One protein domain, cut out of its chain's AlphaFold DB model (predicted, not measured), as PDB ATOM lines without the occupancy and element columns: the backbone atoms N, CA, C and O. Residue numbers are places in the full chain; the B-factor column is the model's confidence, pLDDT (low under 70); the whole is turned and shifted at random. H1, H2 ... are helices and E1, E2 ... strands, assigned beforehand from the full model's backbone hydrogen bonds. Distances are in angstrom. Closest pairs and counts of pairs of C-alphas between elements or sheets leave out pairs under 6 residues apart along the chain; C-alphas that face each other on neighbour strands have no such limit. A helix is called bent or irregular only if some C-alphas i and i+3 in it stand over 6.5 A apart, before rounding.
ATOM      1  N   LYS A   2     -59.408 -26.289  36.200       86.94
ATOM      2  CA  LYS A   2     -58.651 -26.972  37.291       86.94
ATOM      3  C   LYS A   2     -58.612 -28.513  37.194       86.94
ATOM      4  O   LYS A   2     -57.554 -29.119  37.354       86.94
ATOM      5  N   GLN A   3     -59.746 -29.145  36.880       87.12
ATOM      6  CA  GLN A   3     -59.818 -30.598  36.679       87.12
ATOM      7  C   GLN A   3     -58.944 -31.062  35.503       87.12
ATOM      8  O   GLN A   3     -58.194 -32.016  35.649       87.12
ATOM      9  N   GLY A   4     -58.980 -30.363  34.366       90.19
ATOM     10  CA  GLY A   4     -58.152 -30.697  33.202       90.19
ATOM     11  C   GLY A   4     -56.654 -30.566  33.488       90.19
ATOM     12  O   GLY A   4     -55.889 -31.447  33.113       90.19
ATOM     13  N   ILE A   5     -56.247 -29.537  34.241       91.88
ATOM     14  CA  ILE A   5     -54.866 -29.387  34.736       91.88
ATOM     15  C   ILE A   5     -54.476 -30.577  35.621       91.88
ATOM     16  O   ILE A   5     -53.400 -31.146  35.460       91.88
ATOM     17  N   THR A   6     -55.365 -30.982  36.529       91.12
ATOM     18  CA  THR A   6     -55.134 -32.124  37.427       91.12
ATOM     19  C   THR A   6     -54.968 -33.428  36.645       91.12
ATOM     20  O   THR A   6     -54.074 -34.216  36.946       91.12
ATOM     21  N   GLU A   7     -55.791 -33.660  35.622       91.06
ATOM     22  CA  GLU A   7     -55.670 -34.840  34.761       91.06
ATOM     23  C   GLU A   7     -54.397 -34.803  33.905       91.06
ATOM     24  O   GLU A   7     -53.699 -35.813  33.816       91.06
ATOM     25  N   ALA A   8     -54.022 -33.644  33.354       93.44
ATOM     26  CA  ALA A   8     -52.754 -33.478  32.642       93.44
ATOM     27  C   ALA A   8     -51.549 -33.780  33.554       93.44
ATOM     28  O   ALA A   8     -50.639 -34.515  33.164       93.44
ATOM     29  N   TYR A   9     -51.576 -33.293  34.796       93.69
ATOM     30  CA  TYR A   9     -50.548 -33.582  35.791       93.69
ATOM     31  C   TYR A   9     -50.486 -35.073  36.158       93.69
ATOM     32  O   TYR A   9     -49.402 -35.653  36.195       93.69
ATOM     33  N   LYS A  10     -51.633 -35.737  36.364       91.06
ATOM     34  CA  LYS A  10     -51.695 -37.195  36.591       91.06
ATOM     35  C   LYS A  10     -51.107 -37.983  35.422       91.06
ATOM     36  O   LYS A  10     -50.377 -38.946  35.651       91.06
ATOM     37  N   THR A  11     -51.384 -37.570  34.187       93.00
ATOM     38  CA  THR A  11     -50.775 -38.173  32.996       93.00
ATOM     39  C   THR A  11     -49.254 -38.015  33.020       93.00
ATOM     40  O   THR A  11     -48.545 -39.007  32.837       93.00
ATOM     41  N   LEU A  12     -48.739 -36.816  33.328       93.88
ATOM     42  CA  LEU A  12     -47.294 -36.569  33.416       93.88
ATOM     43  C   LEU A  12     -46.646 -37.394  34.540       93.88
ATOM     44  O   LEU A  12     -45.577 -37.975  34.346       93.88
ATOM     45  N   LEU A  13     -47.295 -37.501  35.702       92.00
ATOM     46  CA  LEU A  13     -46.796 -38.266  36.849       92.00
ATOM     47  C   LEU A  13     -46.425 -39.705  36.477       92.00
ATOM     48  O   LEU A  13     -45.385 -40.208  36.907       92.00
ATOM     49  N   LEU A  14     -47.247 -40.361  35.652       90.50
ATOM     50  CA  LEU A  14     -47.015 -41.735  35.191       90.50
ATOM     51  C   LEU A  14     -45.816 -41.858  34.236       90.50
ATOM     52  O   LEU A  14     -45.278 -42.958  34.059       90.50
ATOM     53  N   ARG A  15     -45.392 -40.745  33.627       91.62
ATOM     54  CA  ARG A  15     -44.227 -40.655  32.736       91.62
ATOM     55  C   ARG A  15     -42.957 -40.256  33.470       91.62
ATOM     56  O   ARG A  15     -41.899 -40.753  33.113       91.62
ATOM     57  N   VAL A  16     -43.061 -39.446  34.522       89.81
ATOM     58  CA  VAL A  16     -41.917 -38.971  35.316       89.81
ATOM     59  C   VAL A  16     -41.511 -39.984  36.390       89.81
ATOM     60  O   VAL A  16     -40.323 -40.262  36.558       89.81
ATOM     61  N   ALA A  17     -42.476 -40.589  37.088       87.50
ATOM     62  CA  ALA A  17     -42.223 -41.458  38.237       87.50
ATOM     63  C   ALA A  17     -42.617 -42.921  37.971       87.50
ATOM     64  O   ALA A  17     -43.553 -43.229  37.235       87.50
ATOM     65  N   ARG A  18     -41.889 -43.869  38.582       84.00
ATOM     66  CA  ARG A  18     -42.241 -45.305  38.540       84.00
ATOM     67  C   ARG A  18     -43.352 -45.652  39.534       84.00
ATOM     68  O   ARG A  18     -44.223 -46.452  39.220       84.00
ATOM     69  N   LYS A  19     -43.289 -45.078  40.740       82.31
ATOM     70  CA  LYS A  19     -44.218 -45.328  41.854       82.31
ATOM     71  C   LYS A  19     -44.781 -44.000  42.392       82.31
ATOM     72  O   LYS A  19     -44.457 -43.629  43.516       82.31
ATOM     73  N   PRO A  20     -45.606 -43.271  41.616       78.12
ATOM     74  CA  PRO A  20     -46.042 -41.916  41.975       78.12
ATOM     75  C   PRO A  20     -46.906 -41.838  43.243       78.12
ATOM     76  O   PRO A  20     -46.985 -40.784  43.855       78.12
ATOM     77  N   ARG A  21     -47.534 -42.946  43.660       79.06
ATOM     78  CA  ARG A  21     -48.351 -43.026  44.887       79.06
ATOM     79  C   ARG A  21     -47.569 -43.463  46.132       79.06
ATOM     80  O   ARG A  21     -48.148 -43.573  47.203       79.06
ATOM     81  N   SER A  22     -46.278 -43.778  46.003       80.44
ATOM     82  CA  SER A  22     -45.468 -44.226  47.140       80.44
ATOM     83  C   SER A  22     -45.007 -43.014  47.959       80.44
ATOM     84  O   SER A  22     -44.350 -42.144  47.384       80.44
ATOM     85  N   PRO A  23     -45.247 -42.973  49.286       76.62
ATOM     86  CA  PRO A  23     -44.782 -41.880  50.148       76.62
ATOM     87  C   PRO A  23     -43.272 -41.628  50.034       76.62
ATOM     88  O   PRO A  23     -42.835 -40.488  49.919       76.62
ATOM     89  N   ALA A  24     -42.475 -42.697  49.930       76.44
ATOM     90  CA  ALA A  24     -41.019 -42.627  49.770       76.44
ATOM     91  C   ALA A  24     -40.555 -41.952  48.461       76.44
ATOM     92  O   ALA A  24     -39.386 -41.598  48.325       76.44
ATOM     93  N   HIS A  25     -41.446 -41.790  47.480       76.25
ATOM     94  CA  HIS A  25     -41.142 -41.179  46.185       76.25
ATOM     95  C   HIS A  25     -41.694 -39.757  46.044       76.25
ATOM     96  O   HIS A  25     -41.542 -39.167  44.977       76.25
ATOM     97  N   ARG A  26     -42.295 -39.191  47.100       77.25
ATOM     98  CA  ARG A  26     -42.933 -37.869  47.059       77.25
ATOM     99  C   ARG A  26     -41.966 -36.748  46.667       77.25
ATOM    100  O   ARG A  26     -42.295 -35.944  45.807       77.25
ATOM    101  N   ASN A  27     -40.735 -36.789  47.175       78.56
ATOM    102  CA  ASN A  27     -39.676 -35.821  46.845       78.56
ATOM    103  C   ASN A  27     -39.069 -36.039  45.439       78.56
ATOM    104  O   ASN A  27     -38.037 -35.469  45.102       78.56
ATOM    105  N   ARG A  28     -39.647 -36.943  44.639       82.50
ATOM    106  CA  ARG A  28     -39.248 -37.252  43.256       82.50
ATOM    107  C   ARG A  28     -40.426 -37.109  42.297       82.50
ATOM    108  O   ARG A  28     -40.447 -37.752  41.245       82.50
ATOM    109  N   LEU A  29     -41.430 -36.332  42.684       89.88
ATOM    110  CA  LEU A  29     -42.550 -35.981  41.827       89.88
ATOM    111  C   LEU A  29     -42.252 -34.648  41.127       89.88
ATOM    112  O   LEU A  29     -41.495 -33.840  41.659       89.88
ATOM    113  N   PRO A  30     -42.799 -34.426  39.923       92.75
ATOM    114  CA  PRO A  30     -42.762 -33.114  39.302       92.75
ATOM    115  C   PRO A  30     -43.597 -32.130  40.124       92.75
ATOM    116  O   PRO A  30     -44.656 -32.509  40.620       92.75
ATOM    117  N   GLU A  31     -43.170 -30.879  40.226       93.69
ATOM    118  CA  GLU A  31     -43.906 -29.834  40.943       93.69
ATOM    119  C   GLU A  31     -44.401 -28.774  39.967       93.69
ATOM    120  O   GLU A  31     -43.623 -28.273  39.157       93.69
ATOM    121  N   TRP A  32     -45.690 -28.443  40.015       94.62
ATOM    122  CA  TRP A  32     -46.277 -27.378  39.202       94.62
ATOM    123  C   TRP A  32     -46.799 -26.266  40.103       94.62
ATOM    124  O   TRP A  32     -47.552 -26.536  41.033       94.62
ATOM    125  N   VAL A  33     -46.451 -25.020  39.786       94.06
ATOM    126  CA  VAL A  33     -47.002 -23.816  40.421       94.06
ATOM    127  C   VAL A  33     -47.607 -22.960  39.324       94.06
ATOM    128  O   VAL A  33     -46.875 -22.332  38.560       94.06
ATOM    129  N   LEU A  34     -48.934 -22.972  39.218       94.12
ATOM    130  CA  LEU A  34     -49.680 -22.378  38.114       94.12
ATOM    131  C   LEU A  34     -50.608 -21.273  38.603       94.12
ATOM    132  O   LEU A  34     -51.257 -21.398  39.638       94.12
ATOM    133  N   VAL A  35     -50.729 -20.222  37.804       93.00
ATOM    134  CA  VAL A  35     -51.582 -19.068  38.074       93.00
ATOM    135  C   VAL A  35     -52.466 -18.806  36.857       93.00
ATOM    136  O   VAL A  35     -51.990 -18.961  35.725       93.00
ATOM    137  N   PRO A  36     -53.732 -18.399  37.057       91.38
ATOM    138  CA  PRO A  36     -54.568 -17.887  35.984       91.38
ATOM    139  C   PRO A  36     -53.859 -16.804  35.167       91.38
ATOM    140  O   PRO A  36     -53.305 -15.846  35.718       91.38
ATOM    141  N   ASP A  37     -53.910 -16.934  33.848       85.75
ATOM    142  CA  ASP A  37     -53.546 -15.876  32.915       85.75
ATOM    143  C   ASP A  37     -54.670 -15.688  31.907       85.75
ATOM    144  O   ASP A  37     -55.283 -16.645  31.430       85.75
ATOM    145  N   TRP A  38     -54.930 -14.428  31.584       80.94
ATOM    146  CA  TRP A  38     -55.907 -14.061  30.573       80.94
ATOM    147  C   TRP A  38     -55.173 -13.489  29.372       80.94
ATOM    148  O   TRP A  38     -54.239 -12.695  29.549       80.94
ATOM    149  N   PRO A  39     -55.597 -13.847  28.152       67.44
ATOM    150  CA  PRO A  39     -54.994 -13.341  26.944       67.44
ATOM    151  C   PRO A  39     -55.117 -11.823  26.956       67.44
ATOM    152  O   PRO A  39     -56.200 -11.246  27.050       67.44
ATOM    153  N   VAL A  40     -53.970 -11.159  26.878       61.59
ATOM    154  CA  VAL A  40     -53.937  -9.753  26.489       61.59
ATOM    155  C   VAL A  40     -54.202  -9.739  24.986       61.59
ATOM    156  O   VAL A  40     -53.563 -10.540  24.298       61.59
ATOM    157  N   PRO A  41     -55.094  -8.875  24.464       55.75
ATOM    158  CA  PRO A  41     -55.297  -8.742  23.029       55.75
ATOM    159  C   PRO A  41     -53.951  -8.474  22.353       55.75
ATOM    160  O   PRO A  41     -53.392  -7.385  22.430       55.75
ATOM    161  N   LYS A  42     -53.382  -9.509  21.746       48.50
ATOM    162  CA  LYS A  42     -52.224  -9.419  20.868       48.50
ATOM    163  C   LYS A  42     -52.787  -9.685  19.486       48.50
ATOM    164  O   LYS A  42     -53.502 -10.666  19.323       48.50
ATOM    165  N   GLY A  43     -52.477  -8.844  18.505       51.72
ATOM    166  CA  GLY A  43     -52.960  -8.967  17.119       51.72
ATOM    167  C   GLY A  43     -52.544 -10.251  16.375       51.72
ATOM    168  O   GLY A  43     -52.610 -10.290  15.153       51.72
ATOM    169  N   ALA A  44     -52.097 -11.291  17.084       52.81
ATOM    170  CA  ALA A  44     -51.832 -12.618  16.558       52.81
ATOM    171  C   ALA A  44     -53.102 -13.482  16.623       52.81
ATOM    172  O   ALA A  44     -53.850 -13.451  17.601       52.81
ATOM    173  N   LYS A  45     -53.322 -14.285  15.578       50.09
ATOM    174  CA  LYS A  45     -54.460 -15.203  15.452       50.09
ATOM    175  C   LYS A  45     -54.318 -16.378  16.431       50.09
ATOM    176  O   LYS A  45     -53.854 -17.445  16.044       50.09
ATOM    177  N   ALA A  46     -54.712 -16.195  17.691       58.72
ATOM    178  CA  ALA A  46     -55.089 -17.331  18.532       58.72
ATOM    179  C   ALA A  46     -56.303 -18.019  17.890       58.72
ATOM    180  O   ALA A  46     -57.159 -17.345  17.305       58.72
ATOM    181  N   SER A  47     -56.381 -19.350  17.944       62.50
ATOM    182  CA  SER A  47     -57.534 -20.035  17.356       62.50
ATOM    183  C   SER A  47     -58.808 -19.611  18.097       62.50
ATOM    184  O   SER A  47     -58.804 -19.481  19.322       62.50
ATOM    185  N   LEU A  48     -59.921 -19.403  17.379       59.84
ATOM    186  CA  LEU A  48     -61.202 -19.036  18.008       59.84
ATOM    187  C   LEU A  48     -61.577 -20.014  19.126       59.84
ATOM    188  O   LEU A  48     -62.115 -19.605  20.148       59.84
ATOM    189  N   ARG A  49     -61.230 -21.296  18.964       61.56
ATOM    190  CA  ARG A  49     -61.415 -22.332  19.980       61.56
ATOM    191  C   ARG A  49     -60.618 -22.055  21.256       61.56
ATOM    192  O   ARG A  49     -61.182 -22.186  22.328       61.56
ATOM    193  N   GLU A  50     -59.348 -21.666  21.177       62.00
ATOM    194  CA  GLU A  50     -58.548 -21.327  22.367       62.00
ATOM    195  C   GLU A  50     -59.079 -20.084  23.091       62.00
ATOM    196  O   GLU A  50     -59.115 -20.069  24.317       62.00
ATOM    197  N   VAL A  51     -59.545 -19.075  22.347       61.00
ATOM    198  CA  VAL A  51     -60.100 -17.837  22.926       61.00
ATOM    199  C   VAL A  51     -61.484 -18.065  23.546       61.00
ATOM    200  O   VAL A  51     -61.826 -17.443  24.546       61.00
ATOM    201  N   THR A  52     -62.296 -18.953  22.969       62.97
ATOM    202  CA  THR A  52     -63.666 -19.221  23.449       62.97
ATOM    203  C   THR A  52     -63.720 -20.275  24.552       62.97
ATOM    204  O   THR A  52     -64.586 -20.211  25.426       62.97
ATOM    205  N   LEU A  53     -62.789 -21.233  24.576       67.94
ATOM    206  CA  LEU A  53     -62.776 -22.300  25.572       67.94
ATOM    207  C   LEU A  53     -62.394 -21.746  26.957       67.94
ATOM    208  O   LEU A  53     -61.334 -21.156  27.142       67.94
ATOM    209  N   ASN A  54     -63.260 -21.952  27.954       70.88
ATOM    210  CA  ASN A  54     -63.173 -21.332  29.288       70.88
ATOM    211  C   ASN A  54     -63.090 -19.788  29.266       70.88
ATOM    212  O   ASN A  54     -62.420 -19.215  30.124       70.88
ATOM    213  N   ASN A  55     -63.726 -19.105  28.306       72.75
ATOM    214  CA  ASN A  55     -63.651 -17.639  28.156       72.75
ATOM    215  C   ASN A  55     -62.203 -17.121  28.024       72.75
ATOM    216  O   ASN A  55     -61.862 -16.058  28.545       72.75
ATOM    217  N   GLY A  56     -61.331 -17.913  27.394       76.00
ATOM    218  CA  GLY A  56     -59.919 -17.588  27.215       76.00
ATOM    219  C   GLY A  56     -59.095 -17.715  28.496       76.00
ATOM    220  O   GLY A  56     -57.969 -17.241  28.542       76.00
ATOM    221  N   LEU A  57     -59.621 -18.321  29.562       84.19
ATOM    222  CA  LEU A  57     -58.852 -18.567  30.777       84.19
ATOM    223  C   LEU A  57     -57.757 -19.606  30.508       84.19
ATOM    224  O   LEU A  57     -58.054 -20.784  30.296       84.19
ATOM    225  N   HIS A  58     -56.499 -19.188  30.611       87.75
ATOM    226  CA  HIS A  58     -55.330 -20.061  30.589       87.75
ATOM    227  C   HIS A  58     -54.689 -20.127  31.975       87.75
ATOM    228  O   HIS A  58     -55.020 -19.365  32.880       87.75
ATOM    229  N   TYR A  59     -53.770 -21.071  32.148       91.56
ATOM    230  CA  TYR A  59     -52.885 -21.111  33.303       91.56
ATOM    231  C   TYR A  59     -51.452 -21.112  32.795       91.56
ATOM    232  O   TYR A  59     -51.120 -21.869  31.884       91.56
ATOM    233  N   GLN A  60     -50.618 -20.268  33.391       91.62
ATOM    234  CA  GLN A  60     -49.178 -20.246  33.158       91.62
ATOM    235  C   GLN A  60     -48.463 -20.482  34.484       91.62
ATOM    236  O   GLN A  60     -49.021 -20.224  35.552       91.62
ATOM    237  N   GLY A  61     -47.225 -20.957  34.444       92.12
ATOM    238  CA  GLY A  61     -46.481 -21.148  35.675       92.12
ATOM    239  C   GLY A  61     -45.201 -21.937  35.511       92.12
ATOM    240  O   GLY A  61     -44.697 -22.109  34.403       92.12
ATOM    241  N   LEU A  62     -44.671 -22.375  36.645       94.25
ATOM    242  CA  LEU A  62     -43.431 -23.133  36.732       94.25
ATOM    243  C   LEU A  62     -43.738 -24.625  36.777       94.25
ATOM    244  O   LEU A  62     -44.645 -25.051  37.491       94.25
ATOM    245  N   ALA A  63     -42.939 -25.407  36.057       94.25
ATOM    246  CA  ALA A  63     -42.916 -26.857  36.148       94.25
ATOM    247  C   ALA A  63     -41.490 -27.312  36.479       94.25
ATOM    248  O   ALA A  63     -40.571 -27.142  35.678       94.25
ATOM    249  N   LEU A  64     -41.305 -27.886  37.662       92.81
ATOM    250  CA  LEU A  64     -40.043 -28.459  38.108       92.81
ATOM    251  C   LEU A  64     -40.085 -29.963  37.868       92.81
ATOM    252  O   LEU A  64     -40.958 -30.661  38.383       92.81
ATOM    253  N   ILE A  65     -39.142 -30.468  37.077       92.94
ATOM    254  CA  ILE A  65     -38.991 -31.901  36.831       92.94
ATOM    255  C   ILE A  65     -37.800 -32.408  37.649       92.94
ATOM    256  O   ILE A  65     -36.716 -31.831  37.562       92.94
ATOM    257  N   PRO A  66     -37.962 -33.482  38.443       89.81
ATOM    258  CA  PRO A  66     -36.867 -34.023  39.234       89.81
ATOM    259  C   PRO A  66     -35.719 -34.491  38.319       89.81
ATOM    260  O   PRO A  66     -35.985 -35.212  37.351       89.81
ATOM    261  N   PRO A  67     -34.444 -34.182  38.643       85.19
ATOM    262  CA  PRO A  67     -33.299 -34.541  37.797       85.19
ATOM    263  C   PRO A  67     -33.193 -36.042  37.511       85.19
ATOM    264  O   PRO A  67     -32.782 -36.467  36.437       85.19
ATOM    265  N   ARG A  68     -33.595 -36.872  38.482       86.06
ATOM    266  CA  ARG A  68     -33.713 -38.323  38.319       86.06
ATOM    267  C   ARG A  68     -35.164 -38.690  38.037       86.06
ATOM    268  O   ARG A  68     -35.892 -39.085  38.949       86.06
ATOM    269  N   SER A  69     -35.559 -38.582  36.774       89.00
ATOM    270  CA  SER A  69     -36.878 -39.000  36.300       89.00
ATOM    271  C   SER A  69     -36.807 -40.082  35.218       89.00
ATOM    272  O   SER A  69     -35.742 -40.468  34.728       89.00
ATOM    273  N   ARG A  70     -37.972 -40.637  34.881       91.25
ATOM    274  CA  ARG A  70     -38.146 -41.551  33.745       91.25
ATOM    275  C   ARG A  70     -38.286 -40.821  32.409       91.25
ATOM    276  O   ARG A  70     -38.169 -41.487  31.384       91.25
ATOM    277  N   LEU A  71     -38.510 -39.507  32.427       91.75
ATOM    278  CA  LEU A  71     -38.497 -38.685  31.222       91.75
ATOM    279  C   LEU A  71     -37.073 -38.697  30.648       91.75
ATOM    280  O   LEU A  71     -36.102 -38.673  31.411       91.75
ATOM    281  N   ARG A  72     -36.935 -38.847  29.330       89.69
ATOM    282  CA  ARG A  72     -35.626 -38.922  28.652       89.69
ATOM    283  C   ARG A  72     -35.310 -37.651  27.875       89.69
ATOM    284  O   ARG A  72     -34.152 -37.378  27.593       89.69
ATOM    285  N   GLU A  73     -36.344 -36.889  27.583       93.00
ATOM    286  CA  GLU A  73     -36.362 -35.629  26.874       93.00
ATOM    287  C   GLU A  73     -36.714 -34.461  27.814       93.00
ATOM    288  O   GLU A  73     -37.128 -34.658  28.962       93.00
ATOM    289  N   GLY A  74     -36.557 -33.232  27.318       92.81
ATOM    290  CA  GLY A  74     -37.083 -32.044  27.986       92.81
ATOM    291  C   GLY A  74     -38.616 -32.049  28.032       92.81
ATOM    292  O   GLY A  74     -39.282 -32.688  27.213       92.81
ATOM    293  N   LEU A  75     -39.191 -31.354  29.018       94.94
ATOM    294  CA  LEU A  75     -40.648 -31.276  29.174       94.94
ATOM    295  C   LEU A  75     -41.324 -30.586  27.977       94.94
ATOM    296  O   LEU A  75     -42.430 -30.964  27.599       94.94
ATOM    297  N   ASP A  76     -40.636 -29.611  27.390       95.31
ATOM    298  CA  ASP A  76     -40.971 -28.930  26.140       95.31
ATOM    299  C   ASP A  76     -41.141 -29.932  24.991       95.31
ATOM    300  O   ASP A  76     -42.251 -30.126  24.492       95.31
ATOM    301  N   ALA A  77     -40.082 -30.679  24.667       95.56
ATOM    302  CA  ALA A  77     -40.104 -31.683  23.605       95.56
ATOM    303  C   ALA A  77     -41.141 -32.790  23.872       95.56
ATOM    304  O   ALA A  77     -41.808 -33.274  22.949       95.56
ATOM    305  N   HIS A  78     -41.309 -33.178  25.141       96.12
ATOM    306  CA  HIS A  78     -42.305 -34.168  25.530       96.12
ATOM    307  C   HIS A  78     -43.729 -33.699  25.224       96.12
ATOM    308  O   HIS A  78     -44.511 -34.461  24.647       96.12
ATOM    309  N   PHE A  79     -44.081 -32.471  25.617       96.06
ATOM    310  CA  PHE A  79     -45.410 -31.921  25.370       96.06
ATOM    311  C   PHE A  79     -45.668 -31.689  23.889       96.06
ATOM    312  O   PHE A  79     -46.753 -32.038  23.428       96.06
ATOM    313  N   ASP A  80     -44.697 -31.179  23.134       94.25
ATOM    314  CA  ASP A  80     -44.848 -30.982  21.690       94.25
ATOM    315  C   ASP A  80     -45.157 -32.296  20.966       94.25
ATOM    316  O   ASP A  80     -46.078 -32.368  20.152       94.25
ATOM    317  N   THR A  81     -44.461 -33.372  21.339       95.25
ATOM    318  CA  THR A  81     -44.649 -34.695  20.727       95.25
ATOM    319  C   THR A  81     -45.957 -35.364  21.165       95.25
ATOM    320  O   THR A  81     -46.595 -36.067  20.383       95.25
ATOM    321  N   HIS A  82     -46.384 -35.163  22.417       94.88
ATOM    322  CA  HIS A  82     -47.458 -35.947  23.036       94.88
ATOM    323  C   HIS A  82     -48.699 -35.130  23.425       94.88
ATOM    324  O   HIS A  82     -49.435 -35.547  24.325       94.88
ATOM    325  N   GLN A  83     -48.978 -34.002  22.757       94.06
ATOM    326  CA  GLN A  83     -50.104 -33.108  23.087       94.06
ATOM    327  C   GLN A  83     -51.423 -33.831  23.365       94.06
ATOM    328  O   GLN A  83     -52.072 -33.567  24.376       94.06
ATOM    329  N   ALA A  84     -51.793 -34.785  22.508       93.19
ATOM    330  CA  ALA A  84     -53.054 -35.518  22.607       93.19
ATOM    331  C   ALA A  84     -53.231 -36.288  23.933       93.19
ATOM    332  O   ALA A  84     -54.356 -36.603  24.325       93.19
ATOM    333  N   LEU A  85     -52.143 -36.593  24.654       93.44
ATOM    334  CA  LEU A  85     -52.219 -37.219  25.978       93.44
ATOM    335  C   LEU A  85     -52.690 -36.245  27.068       93.44
ATOM    336  O   LEU A  85     -53.261 -36.678  28.070       93.44
ATOM    337  N   TYR A  86     -52.449 -34.949  26.875       92.69
ATOM    338  CA  TYR A  86     -52.647 -33.896  27.873       92.69
ATOM    339  C   TYR A  86     -53.859 -33.009  27.576       92.69
ATOM    340  O   TYR A  86     -54.422 -32.404  28.489       92.69
ATOM    341  N   THR A  87     -54.299 -32.949  26.321       88.25
ATOM    342  CA  THR A  87     -55.414 -32.107  25.880       88.25
ATOM    343  C   THR A  87     -56.749 -32.836  26.025       88.25
ATOM    344  O   THR A  87     -57.294 -33.425  25.094       88.25
ATOM    345  N   ARG A  88     -57.292 -32.829  27.249       80.38
ATOM    346  CA  ARG A  88     -58.610 -33.406  27.559       80.38
ATOM    347  C   ARG A  88     -59.550 -32.369  28.166       80.38
ATOM    348  O   ARG A  88     -59.176 -31.606  29.059       80.38
ATOM    349  N   GLY A  89     -60.802 -32.379  27.706       79.69
ATOM    350  CA  GLY A  89     -61.868 -31.510  28.204       79.69
ATOM    351  C   GLY A  89     -61.529 -30.025  28.061       79.69
ATOM    352  O   GLY A  89     -61.449 -29.499  26.956       79.69
ATOM    353  N   ALA A  90     -61.333 -29.354  29.195       82.31
ATOM    354  CA  ALA A  90     -61.098 -27.914  29.275       82.31
ATOM    355  C   ALA A  90     -59.660 -27.471  28.929       82.31
ATOM    356  O   ALA A  90     -59.400 -26.272  28.947       82.31
ATOM    357  N   VAL A  91     -58.730 -28.394  28.657       85.75
ATOM    358  CA  VAL A  91     -57.350 -28.077  28.249       85.75
ATOM    359  C   VAL A  91     -57.230 -28.275  26.740       85.75
ATOM    360  O   VAL A  91     -57.185 -29.408  26.266       85.75
ATOM    361  N   ALA A  92     -57.195 -27.177  25.982       85.88
ATOM    362  CA  ALA A  92     -57.034 -27.224  24.524       85.88
ATOM    363  C   ALA A  92     -55.593 -27.521  24.092       85.88
ATOM    364  O   ALA A  92     -55.382 -28.167  23.069       85.88
ATOM    365  N   ARG A  93     -54.621 -27.030  24.864       89.44
ATOM    366  CA  ARG A  93     -53.188 -27.118  24.582       89.44
ATOM    367  C   ARG A  93     -52.407 -26.998  25.885       89.44
ATOM    368  O   ARG A  93     -52.809 -26.243  26.770       89.44
ATOM    369  N   ILE A  94     -51.295 -27.716  25.983       91.94
ATOM    370  CA  ILE A  94     -50.267 -27.494  27.003       91.94
ATOM    371  C   ILE A  94     -48.968 -27.094  26.303       91.94
ATOM    372  O   ILE A  94     -48.728 -27.511  25.181       91.94
ATOM    373  N   HIS A  95     -48.146 -26.250  26.905       92.31
ATOM    374  CA  HIS A  95     -46.858 -25.860  26.329       92.31
ATOM    375  C   HIS A  95     -45.868 -25.643  27.463       92.31
ATOM    376  O   HIS A  95     -46.267 -25.202  28.543       92.31
ATOM    377  N   ALA A  96     -44.603 -25.964  27.227       93.81
ATOM    378  CA  ALA A  96     -43.525 -25.703  28.165       93.81
ATOM    379  C   ALA A  96     -42.294 -25.237  27.397       93.81
ATOM    380  O   ALA A  96     -42.073 -25.652  26.265       93.81
ATOM    381  N   GLU A  97     -41.492 -24.401  28.042       92.69
ATOM    382  CA  GLU A  97     -40.198 -23.963  27.532       92.69
ATOM    383  C   GLU A  97     -39.172 -24.073  28.663       92.69
ATOM    384  O   GLU A  97     -39.519 -23.818  29.826       92.69
ATOM    385  N   PRO A  98     -37.918 -24.448  28.364       92.19
ATOM    386  CA  PRO A  98     -36.854 -24.416  29.352       92.19
ATOM    387  C   PRO A  98     -36.670 -23.002  29.901       92.19
ATOM    388  O   PRO A  98     -36.631 -22.020  29.159       92.19
ATOM    389  N   ILE A  99     -36.502 -22.890  31.217       90.12
ATOM    390  CA  ILE A  99     -36.160 -21.614  31.843       90.12
ATOM    391  C   ILE A  99     -34.676 -21.347  31.580       90.12
ATOM    392  O   ILE A  99     -33.811 -21.945  32.214       90.12
ATOM    393  N   THR A 100     -34.392 -20.460  30.630       89.12
ATOM    394  CA  THR A 100     -33.031 -20.010  30.278       89.12
ATOM    395  C   THR A 100     -32.636 -18.708  30.981       89.12
ATOM    396  O   THR A 100     -31.462 -18.355  31.050       89.12
ATOM    397  N   GLU A 101     -33.622 -17.999  31.525       85.62
ATOM    398  CA  GLU A 101     -33.476 -16.771  32.304       85.62
ATOM    399  C   GLU A 101     -33.289 -17.073  33.801       85.62
ATOM    400  O   GLU A 101     -33.452 -18.200  34.268       85.62
ATOM    401  N   THR A 102     -32.993 -16.046  34.606       87.62
ATOM    402  CA  THR A 102     -32.904 -16.233  36.065       87.62
ATOM    403  C   THR A 102     -34.247 -16.705  36.654       87.62
ATOM    404  O   THR A 102     -35.301 -16.215  36.230       87.62
ATOM    405  N   PRO A 103     -34.248 -17.563  37.698       82.25
ATOM    406  CA  PRO A 103     -35.480 -18.012  38.354       82.25
ATOM    407  C   PRO A 103     -36.375 -16.855  38.807       82.25
ATOM    408  O   PRO A 103     -37.594 -16.907  38.655       82.25
ATOM    409  N   ARG A 104     -35.761 -15.765  39.295       85.25
ATOM    410  CA  ARG A 104     -36.467 -14.533  39.657       85.25
ATOM    411  C   ARG A 104     -37.230 -13.981  38.456       85.25
ATOM    412  O   ARG A 104     -38.431 -13.770  38.547       85.25
ATOM    413  N   ARG A 105     -36.566 -13.768  37.321       85.69
ATOM    414  CA  ARG A 105     -37.202 -13.188  36.132       85.69
ATOM    415  C   ARG A 105     -38.315 -14.075  35.576       85.69
ATOM    416  O   ARG A 105     -39.385 -13.555  35.269       85.69
ATOM    417  N   ALA A 106     -38.102 -15.390  35.539       85.38
ATOM    418  CA  ALA A 106     -39.132 -16.346  35.145       85.38
ATOM    419  C   ALA A 106     -40.364 -16.267  36.062       85.38
ATOM    420  O   ALA A 106     -41.479 -16.096  35.575       85.38
ATOM    421  N   ALA A 107     -40.170 -16.292  37.386       84.69
ATOM    422  CA  ALA A 107     -41.261 -16.175  38.352       84.69
ATOM    423  C   ALA A 107     -42.008 -14.834  38.231       84.69
ATOM    424  O   ALA A 107     -43.236 -14.814  38.210       84.69
ATOM    425  N   PHE A 108     -41.292 -13.711  38.088       84.81
ATOM    426  CA  PHE A 108     -41.916 -12.394  37.898       84.81
ATOM    427  C   PHE A 108     -42.774 -12.342  36.628       84.81
ATOM    428  O   PHE A 108     -43.884 -11.815  36.655       84.81
ATOM    429  N   TYR A 109     -42.283 -12.909  35.527       83.12
ATOM    430  CA  TYR A 109     -43.024 -12.962  34.271       83.12
ATOM    431  C   TYR A 109     -44.263 -13.868  34.365       83.12
ATOM    432  O   TYR A 109     -45.365 -13.481  33.961       83.12
ATOM    433  N   LEU A 110     -44.099 -15.061  34.940       84.00
ATOM    434  CA  LEU A 110     -45.151 -16.072  35.058       84.00
ATOM    435  C   LEU A 110     -46.221 -15.707  36.094       84.00
ATOM    436  O   LEU A 110     -47.375 -16.101  35.955       84.00
ATOM    437  N   PHE A 111     -45.895 -14.899  37.097       86.44
ATOM    438  CA  PHE A 111     -46.841 -14.498  38.143       86.44
ATOM    439  C   PHE A 111     -47.299 -13.039  38.010       86.44
ATOM    440  O   PHE A 111     -47.826 -12.444  38.952       86.44
ATOM    441  N   LYS A 112     -47.170 -12.466  36.804       85.25
ATOM    442  CA  LYS A 112     -47.617 -11.102  36.471       85.25
ATOM    443  C   LYS A 112     -49.095 -10.847  36.803       85.25
ATOM    444  O   LYS A 112     -49.463  -9.711  37.086       85.25
ATOM    445  N   SER A 113     -49.964 -11.859  36.733       84.62
ATOM    446  CA  SER A 113     -51.400 -11.710  37.006       84.62
ATOM    447  C   SER A 113     -51.684 -11.474  38.492       84.62
ATOM    448  O   SER A 113     -52.516 -10.618  38.795       84.62
ATOM    449  N   LEU A 114     -50.931 -12.115  39.397       86.12
ATOM    450  CA  LEU A 114     -50.952 -11.818  40.837       86.12
ATOM    451  C   LEU A 114     -50.465 -10.390  41.105       86.12
ATOM    452  O   LEU A 114     -51.133  -9.616  41.781       86.12
ATOM    453  N   GLN A 115     -49.336  -9.999  40.502       84.12
ATOM    454  CA  GLN A 115     -48.783  -8.642  40.658       84.12
ATOM    455  C   GLN A 115     -49.766  -7.559  40.200       84.12
ATOM    456  O   GLN A 115     -49.887  -6.508  40.822       84.12
ATOM    457  N   ARG A 116     -50.497  -7.832  39.115       86.94
ATOM    458  CA  ARG A 116     -51.519  -6.943  38.554       86.94
ATOM    459  C   ARG A 116     -52.872  -7.049  39.257       86.94
ATOM    460  O   ARG A 116     -53.817  -6.420  38.791       86.94
ATOM    461  N   ARG A 117     -52.983  -7.848  40.327       85.19
ATOM    462  CA  ARG A 117     -54.222  -8.092  41.085       85.19
ATOM    463  C   ARG A 117     -55.388  -8.570  40.208       85.19
ATOM    464  O   ARG A 117     -56.543  -8.264  40.476       85.19
ATOM    465  N   ARG A 118     -55.077  -9.301  39.132       84.88
ATOM    466  CA  ARG A 118     -56.070  -9.982  38.278       84.88
ATOM    467  C   ARG A 118     -56.363 -11.407  38.747       84.88
ATOM    468  O   ARG A 118     -57.310 -12.019  38.276       84.88
ATOM    469  N   ALA A 119     -55.522 -11.920  39.633       87.69
ATOM    470  CA  ALA A 119     -55.648 -13.195  40.310       87.69
ATOM    471  C   ALA A 119     -55.288 -12.977  41.787       87.69
ATOM    472  O   ALA A 119     -54.504 -12.074  42.102       87.69
ATOM    473  N   ASP A 120     -55.842 -13.801  42.666       86.50
ATOM    474  CA  ASP A 120     -55.491 -13.883  44.083       86.50
ATOM    475  C   ASP A 120     -54.702 -15.172  44.374       86.50
ATOM    476  O   ASP A 120     -54.535 -16.034  43.504       86.50
ATOM    477  N   PHE A 121     -54.186 -15.300  45.596       85.81
ATOM    478  CA  PHE A 121     -53.446 -16.494  46.005       85.81
ATOM    479  C   PHE A 121     -54.321 -17.759  46.049       85.81
ATOM    480  O   PHE A 121     -53.814 -18.841  45.762       85.81
ATOM    481  N   ASP A 122     -55.629 -17.632  46.283       86.81
ATOM    482  CA  ASP A 122     -56.583 -18.757  46.301       86.81
ATOM    483  C   ASP A 122     -56.811 -19.360  44.900       86.81
ATOM    484  O   ASP A 122     -57.222 -20.518  44.722       86.81
ATOM    485  N   SER A 123     -56.520 -18.581  43.860       86.81
ATOM    486  CA  SER A 123     -56.571 -19.023  42.472       86.81
ATOM    487  C   SER A 123     -55.321 -19.791  42.019       86.81
ATOM    488  O   SER A 123     -55.366 -20.452  40.973       86.81
ATOM    489  N   VAL A 124     -54.232 -19.754  42.799       91.19
ATOM    490  CA  VAL A 124     -52.976 -20.460  42.509       91.19
ATOM    491  C   VAL A 124     -53.176 -21.965  42.670       91.19
ATOM    492  O   VAL A 124     -53.800 -22.447  43.612       91.19
ATOM    493  N   ILE A 125     -52.639 -22.736  41.729       92.06
ATOM    494  CA  ILE A 125     -52.650 -24.197  41.772       92.06
ATOM    495  C   ILE A 125     -51.227 -24.676  42.019       92.06
ATOM    496  O   ILE A 125     -50.344 -24.441  41.194       92.06
ATOM    497  N   ILE A 126     -51.031 -25.397  43.121       92.12
ATOM    498  CA  ILE A 126     -49.776 -26.073  43.451       92.12
ATOM    499  C   ILE A 126     -50.005 -27.583  43.350       92.12
ATOM    500  O   ILE A 126     -50.985 -28.107  43.882       92.12
ATOM    501  N   LEU A 127     -49.135 -28.287  42.626       91.75
ATOM    502  CA  LEU A 127     -49.153 -29.744  42.478       91.75
ATOM    503  C   LEU A 127     -47.746 -30.311  42.736       91.75
ATOM    504  O   LEU A 127     -46.782 -29.666  42.332       91.75
ATOM    505  N   PRO A 128     -47.599 -31.506  43.338       87.94
ATOM    506  CA  PRO A 128     -48.676 -32.357  43.837       87.94
ATOM    507  C   PRO A 128     -49.340 -31.728  45.066       87.94
ATOM    508  O   PRO A 128     -48.654 -31.186  45.929       87.94
ATOM    509  N   ARG A 129     -50.672 -31.828  45.159       76.94
ATOM    510  CA  ARG A 129     -51.397 -31.408  46.367       76.94
ATOM    511  C   ARG A 129     -50.925 -32.225  47.558       76.94
ATOM    512  O   ARG A 129     -50.611 -33.415  47.410       76.94
ATOM    513  N   VAL A 130     -50.838 -31.598  48.726       65.50
ATOM    514  CA  VAL A 130     -50.480 -32.347  49.931       65.50
ATOM    515  C   VAL A 130     -51.612 -33.318  50.293       65.50
ATOM    516  O   VAL A 130     -52.764 -33.072  49.962       65.50
ATOM    517  N   ILE A 131     -51.301 -34.465  50.913       54.72
ATOM    518  CA  ILE A 131     -52.325 -35.486  51.228       54.72
ATOM    519  C   ILE A 131     -53.445 -34.901  52.105       54.72
ATOM    520  O   ILE A 131     -54.607 -35.187  51.847       54.72
ATOM    521  N   SER A 132     -53.113 -34.003  53.033       43.44
ATOM    522  CA  SER A 132     -54.093 -33.276  53.853       43.44
ATOM    523  C   SER A 132     -55.076 -32.435  53.022       43.44
ATOM    524  O   SER A 132     -56.260 -32.412  53.312       43.44
ATOM    525  N   GLU A 133     -54.637 -31.840  51.906       51.97
ATOM    526  CA  GLU A 133     -55.517 -31.101  50.979       51.97
ATOM    527  C   GLU A 133     -56.421 -32.022  50.136       51.97
ATOM    528  O   GLU A 133     -57.323 -31.555  49.432       51.97
ATOM    529  N   LEU A 134     -56.147 -33.331  50.114       50.44
ATOM    530  CA  LEU A 134     -57.026 -34.314  49.481       50.44
ATOM    531  C   LEU A 134     -58.143 -34.734  50.441       50.44
ATOM    532  O   LEU A 134     -59.264 -34.932  49.973       50.44
ATOM    533  N   GLU A 135     -57.858 -34.814  51.741       43.44
ATOM    534  CA  GLU A 135     -58.818 -35.166  52.796       43.44
ATOM    535  C   GLU A 135     -59.905 -34.082  52.946       43.44
ATOM    536  O   GLU A 135     -61.091 -34.408  52.872       43.44
ATOM    537  N   ASP A 136     -59.531 -32.795  52.935       45.75
ATOM    538  CA  ASP A 136     -60.480 -31.662  52.977       45.75
ATOM    539  C   ASP A 136     -61.476 -31.649  51.799       45.75
ATOM    540  O   ASP A 136     -62.606 -31.167  51.896       45.75
ATOM    541  N   SER A 137     -61.083 -32.192  50.641       47.03
ATOM    542  CA  SER A 137     -61.941 -32.222  49.446       47.03
ATOM    543  C   SER A 137     -62.989 -33.343  49.452       47.03
ATOM    544  O   SER A 137     -63.878 -33.352  48.591       47.03
ATOM    545  N   VAL A 138     -62.893 -34.278  50.404       43.94
ATOM    546  CA  VAL A 138     -63.857 -35.369  50.599       43.94
ATOM    547  C   VAL A 138     -64.974 -34.942  51.556       43.94
ATOM    548  O   VAL A 138     -66.130 -35.272  51.295       43.94
ATOM    549  N   GLU A 139     -64.682 -34.135  52.580       39.22
ATOM    550  CA  GLU A 139     -65.693 -33.669  53.547       39.22
ATOM    551  C   GLU A 139     -66.756 -32.748  52.925       39.22
ATOM    552  O   GLU A 139     -67.928 -32.813  53.287       39.22
ATOM    553  N   VAL A 140     -66.409 -31.968  51.895       47.09
ATOM    554  CA  VAL A 140     -67.367 -31.054  51.235       47.09
ATOM    555  C   VAL A 140     -68.406 -31.795  50.367       47.09
ATOM    556  O   VAL A 140     -69.383 -31.203  49.918       47.09
ATOM    557  N   ARG A 141     -68.244 -33.104  50.126       40.66
ATOM    558  CA  ARG A 141     -69.198 -33.918  49.343       40.66
ATOM    559  C   ARG A 141     -70.148 -34.766  50.196       40.66
ATOM    560  O   ARG A 141     -70.895 -35.558  49.631       40.66
TER     561      ARG A 141
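What this domain is: This is residues 2 to 141 of the 144 residues of an uncharacterized protein of Methylobacterium sp. 17Sr1-39 (UniProt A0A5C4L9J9). A small antiparallel sheet of three strands, in the order E2 E1 E3, makes the middle, with H1 over one face, H5 over the opposite face, and H4 packed on H1. H2 and the loop around Gly 43 lie at opposite ends of the longest axis, and residues 132 to 141, of which 132 to 139 belong to H7, stick out. The printed part has 140 residues with seven named helices and three named strands, in the order H1 H2 E1 H3 E2 H4 H5 H6 E3 H7, and its class is mixed, helices and strands. It is compact, with a radius of gyration of the C-alphas of 15.8 A and spans of 48 by 39 by 32 A.

How they stand to each other: Begin with H1, residues 2 to 16, which is on the sheet of E1, residues 31 to 37, E2, residues 58 to 64, and E3, residues 125 to 127. H1 lies over E1 and E3 at a height over the sheet of 10.0 A; it only just runs along the strands, at 29.5 degrees to E1 on the local plane. E1 is the inner strand: look for N 33 and O 62, 2.9 A apart, toward E2, and N 34 and O 125, 2.8 A apart, toward E3. H4, residues 75 to 86, touches H1 with residues 85 to 86 alone, closest at the C-alphas of Ala 8 and Tyr 86, 4.8 A; they run opposite ways at a steep tilt of 60 degrees. On the opposite face to H1, H5, residues 103 to 110, lies over E2 at a height over the sheet of 9.1 A and runs along it, at 5 degrees on the local plane; the closest C-alphas are those of Gly 61 and Leu 110, 5.3 A. H6, residues 112 to 115, only grazes the sheet with residues 112 to 114. H2, residues 23 to 28, H3, residues 48 to 56, and H7, residues 131 to 139, touch no helix and are not on the sheet. Every O i to N i+4 pair is within hydrogen-bond range in H5, against 10 of 11 in H1, 5 of 8 in H4, 0 of 2 in H2, 2 of 5 in H3 and 2 of 5 in H7, and H6 is too short for one; the O i to N i+3 counts are 2 of 3 in H2, 4 of 6 in H3 and 4 of 6 in H7.

Where its parts are: Find C-alpha 2 at (-58.651, -26.972, 37.291); from there H1 runs 20.7 A to Val 16. E1 covers 18.8 A, E2 19.0 A, H4 12.4 A and H7 13.7 A, which ends at C-alpha 139, (-65.693, -33.669, 53.547). H2, H3 and H4 are irregular: C-alphas 24 and 27 are 7.5 A apart, 51 and 54 7.9 A, 81 and 84 8.7 A.

The domain as a whole: The C-alphas of Ala 24 and Gly 43, 48.4 A apart, are the two farthest apart. The printed part has no cut, and its long link is H4 to H5, residues 87 to 102. The mean pLDDT of the printed part is 81.5; look for values under 70 at residues 39 to 53 and 130 to 141.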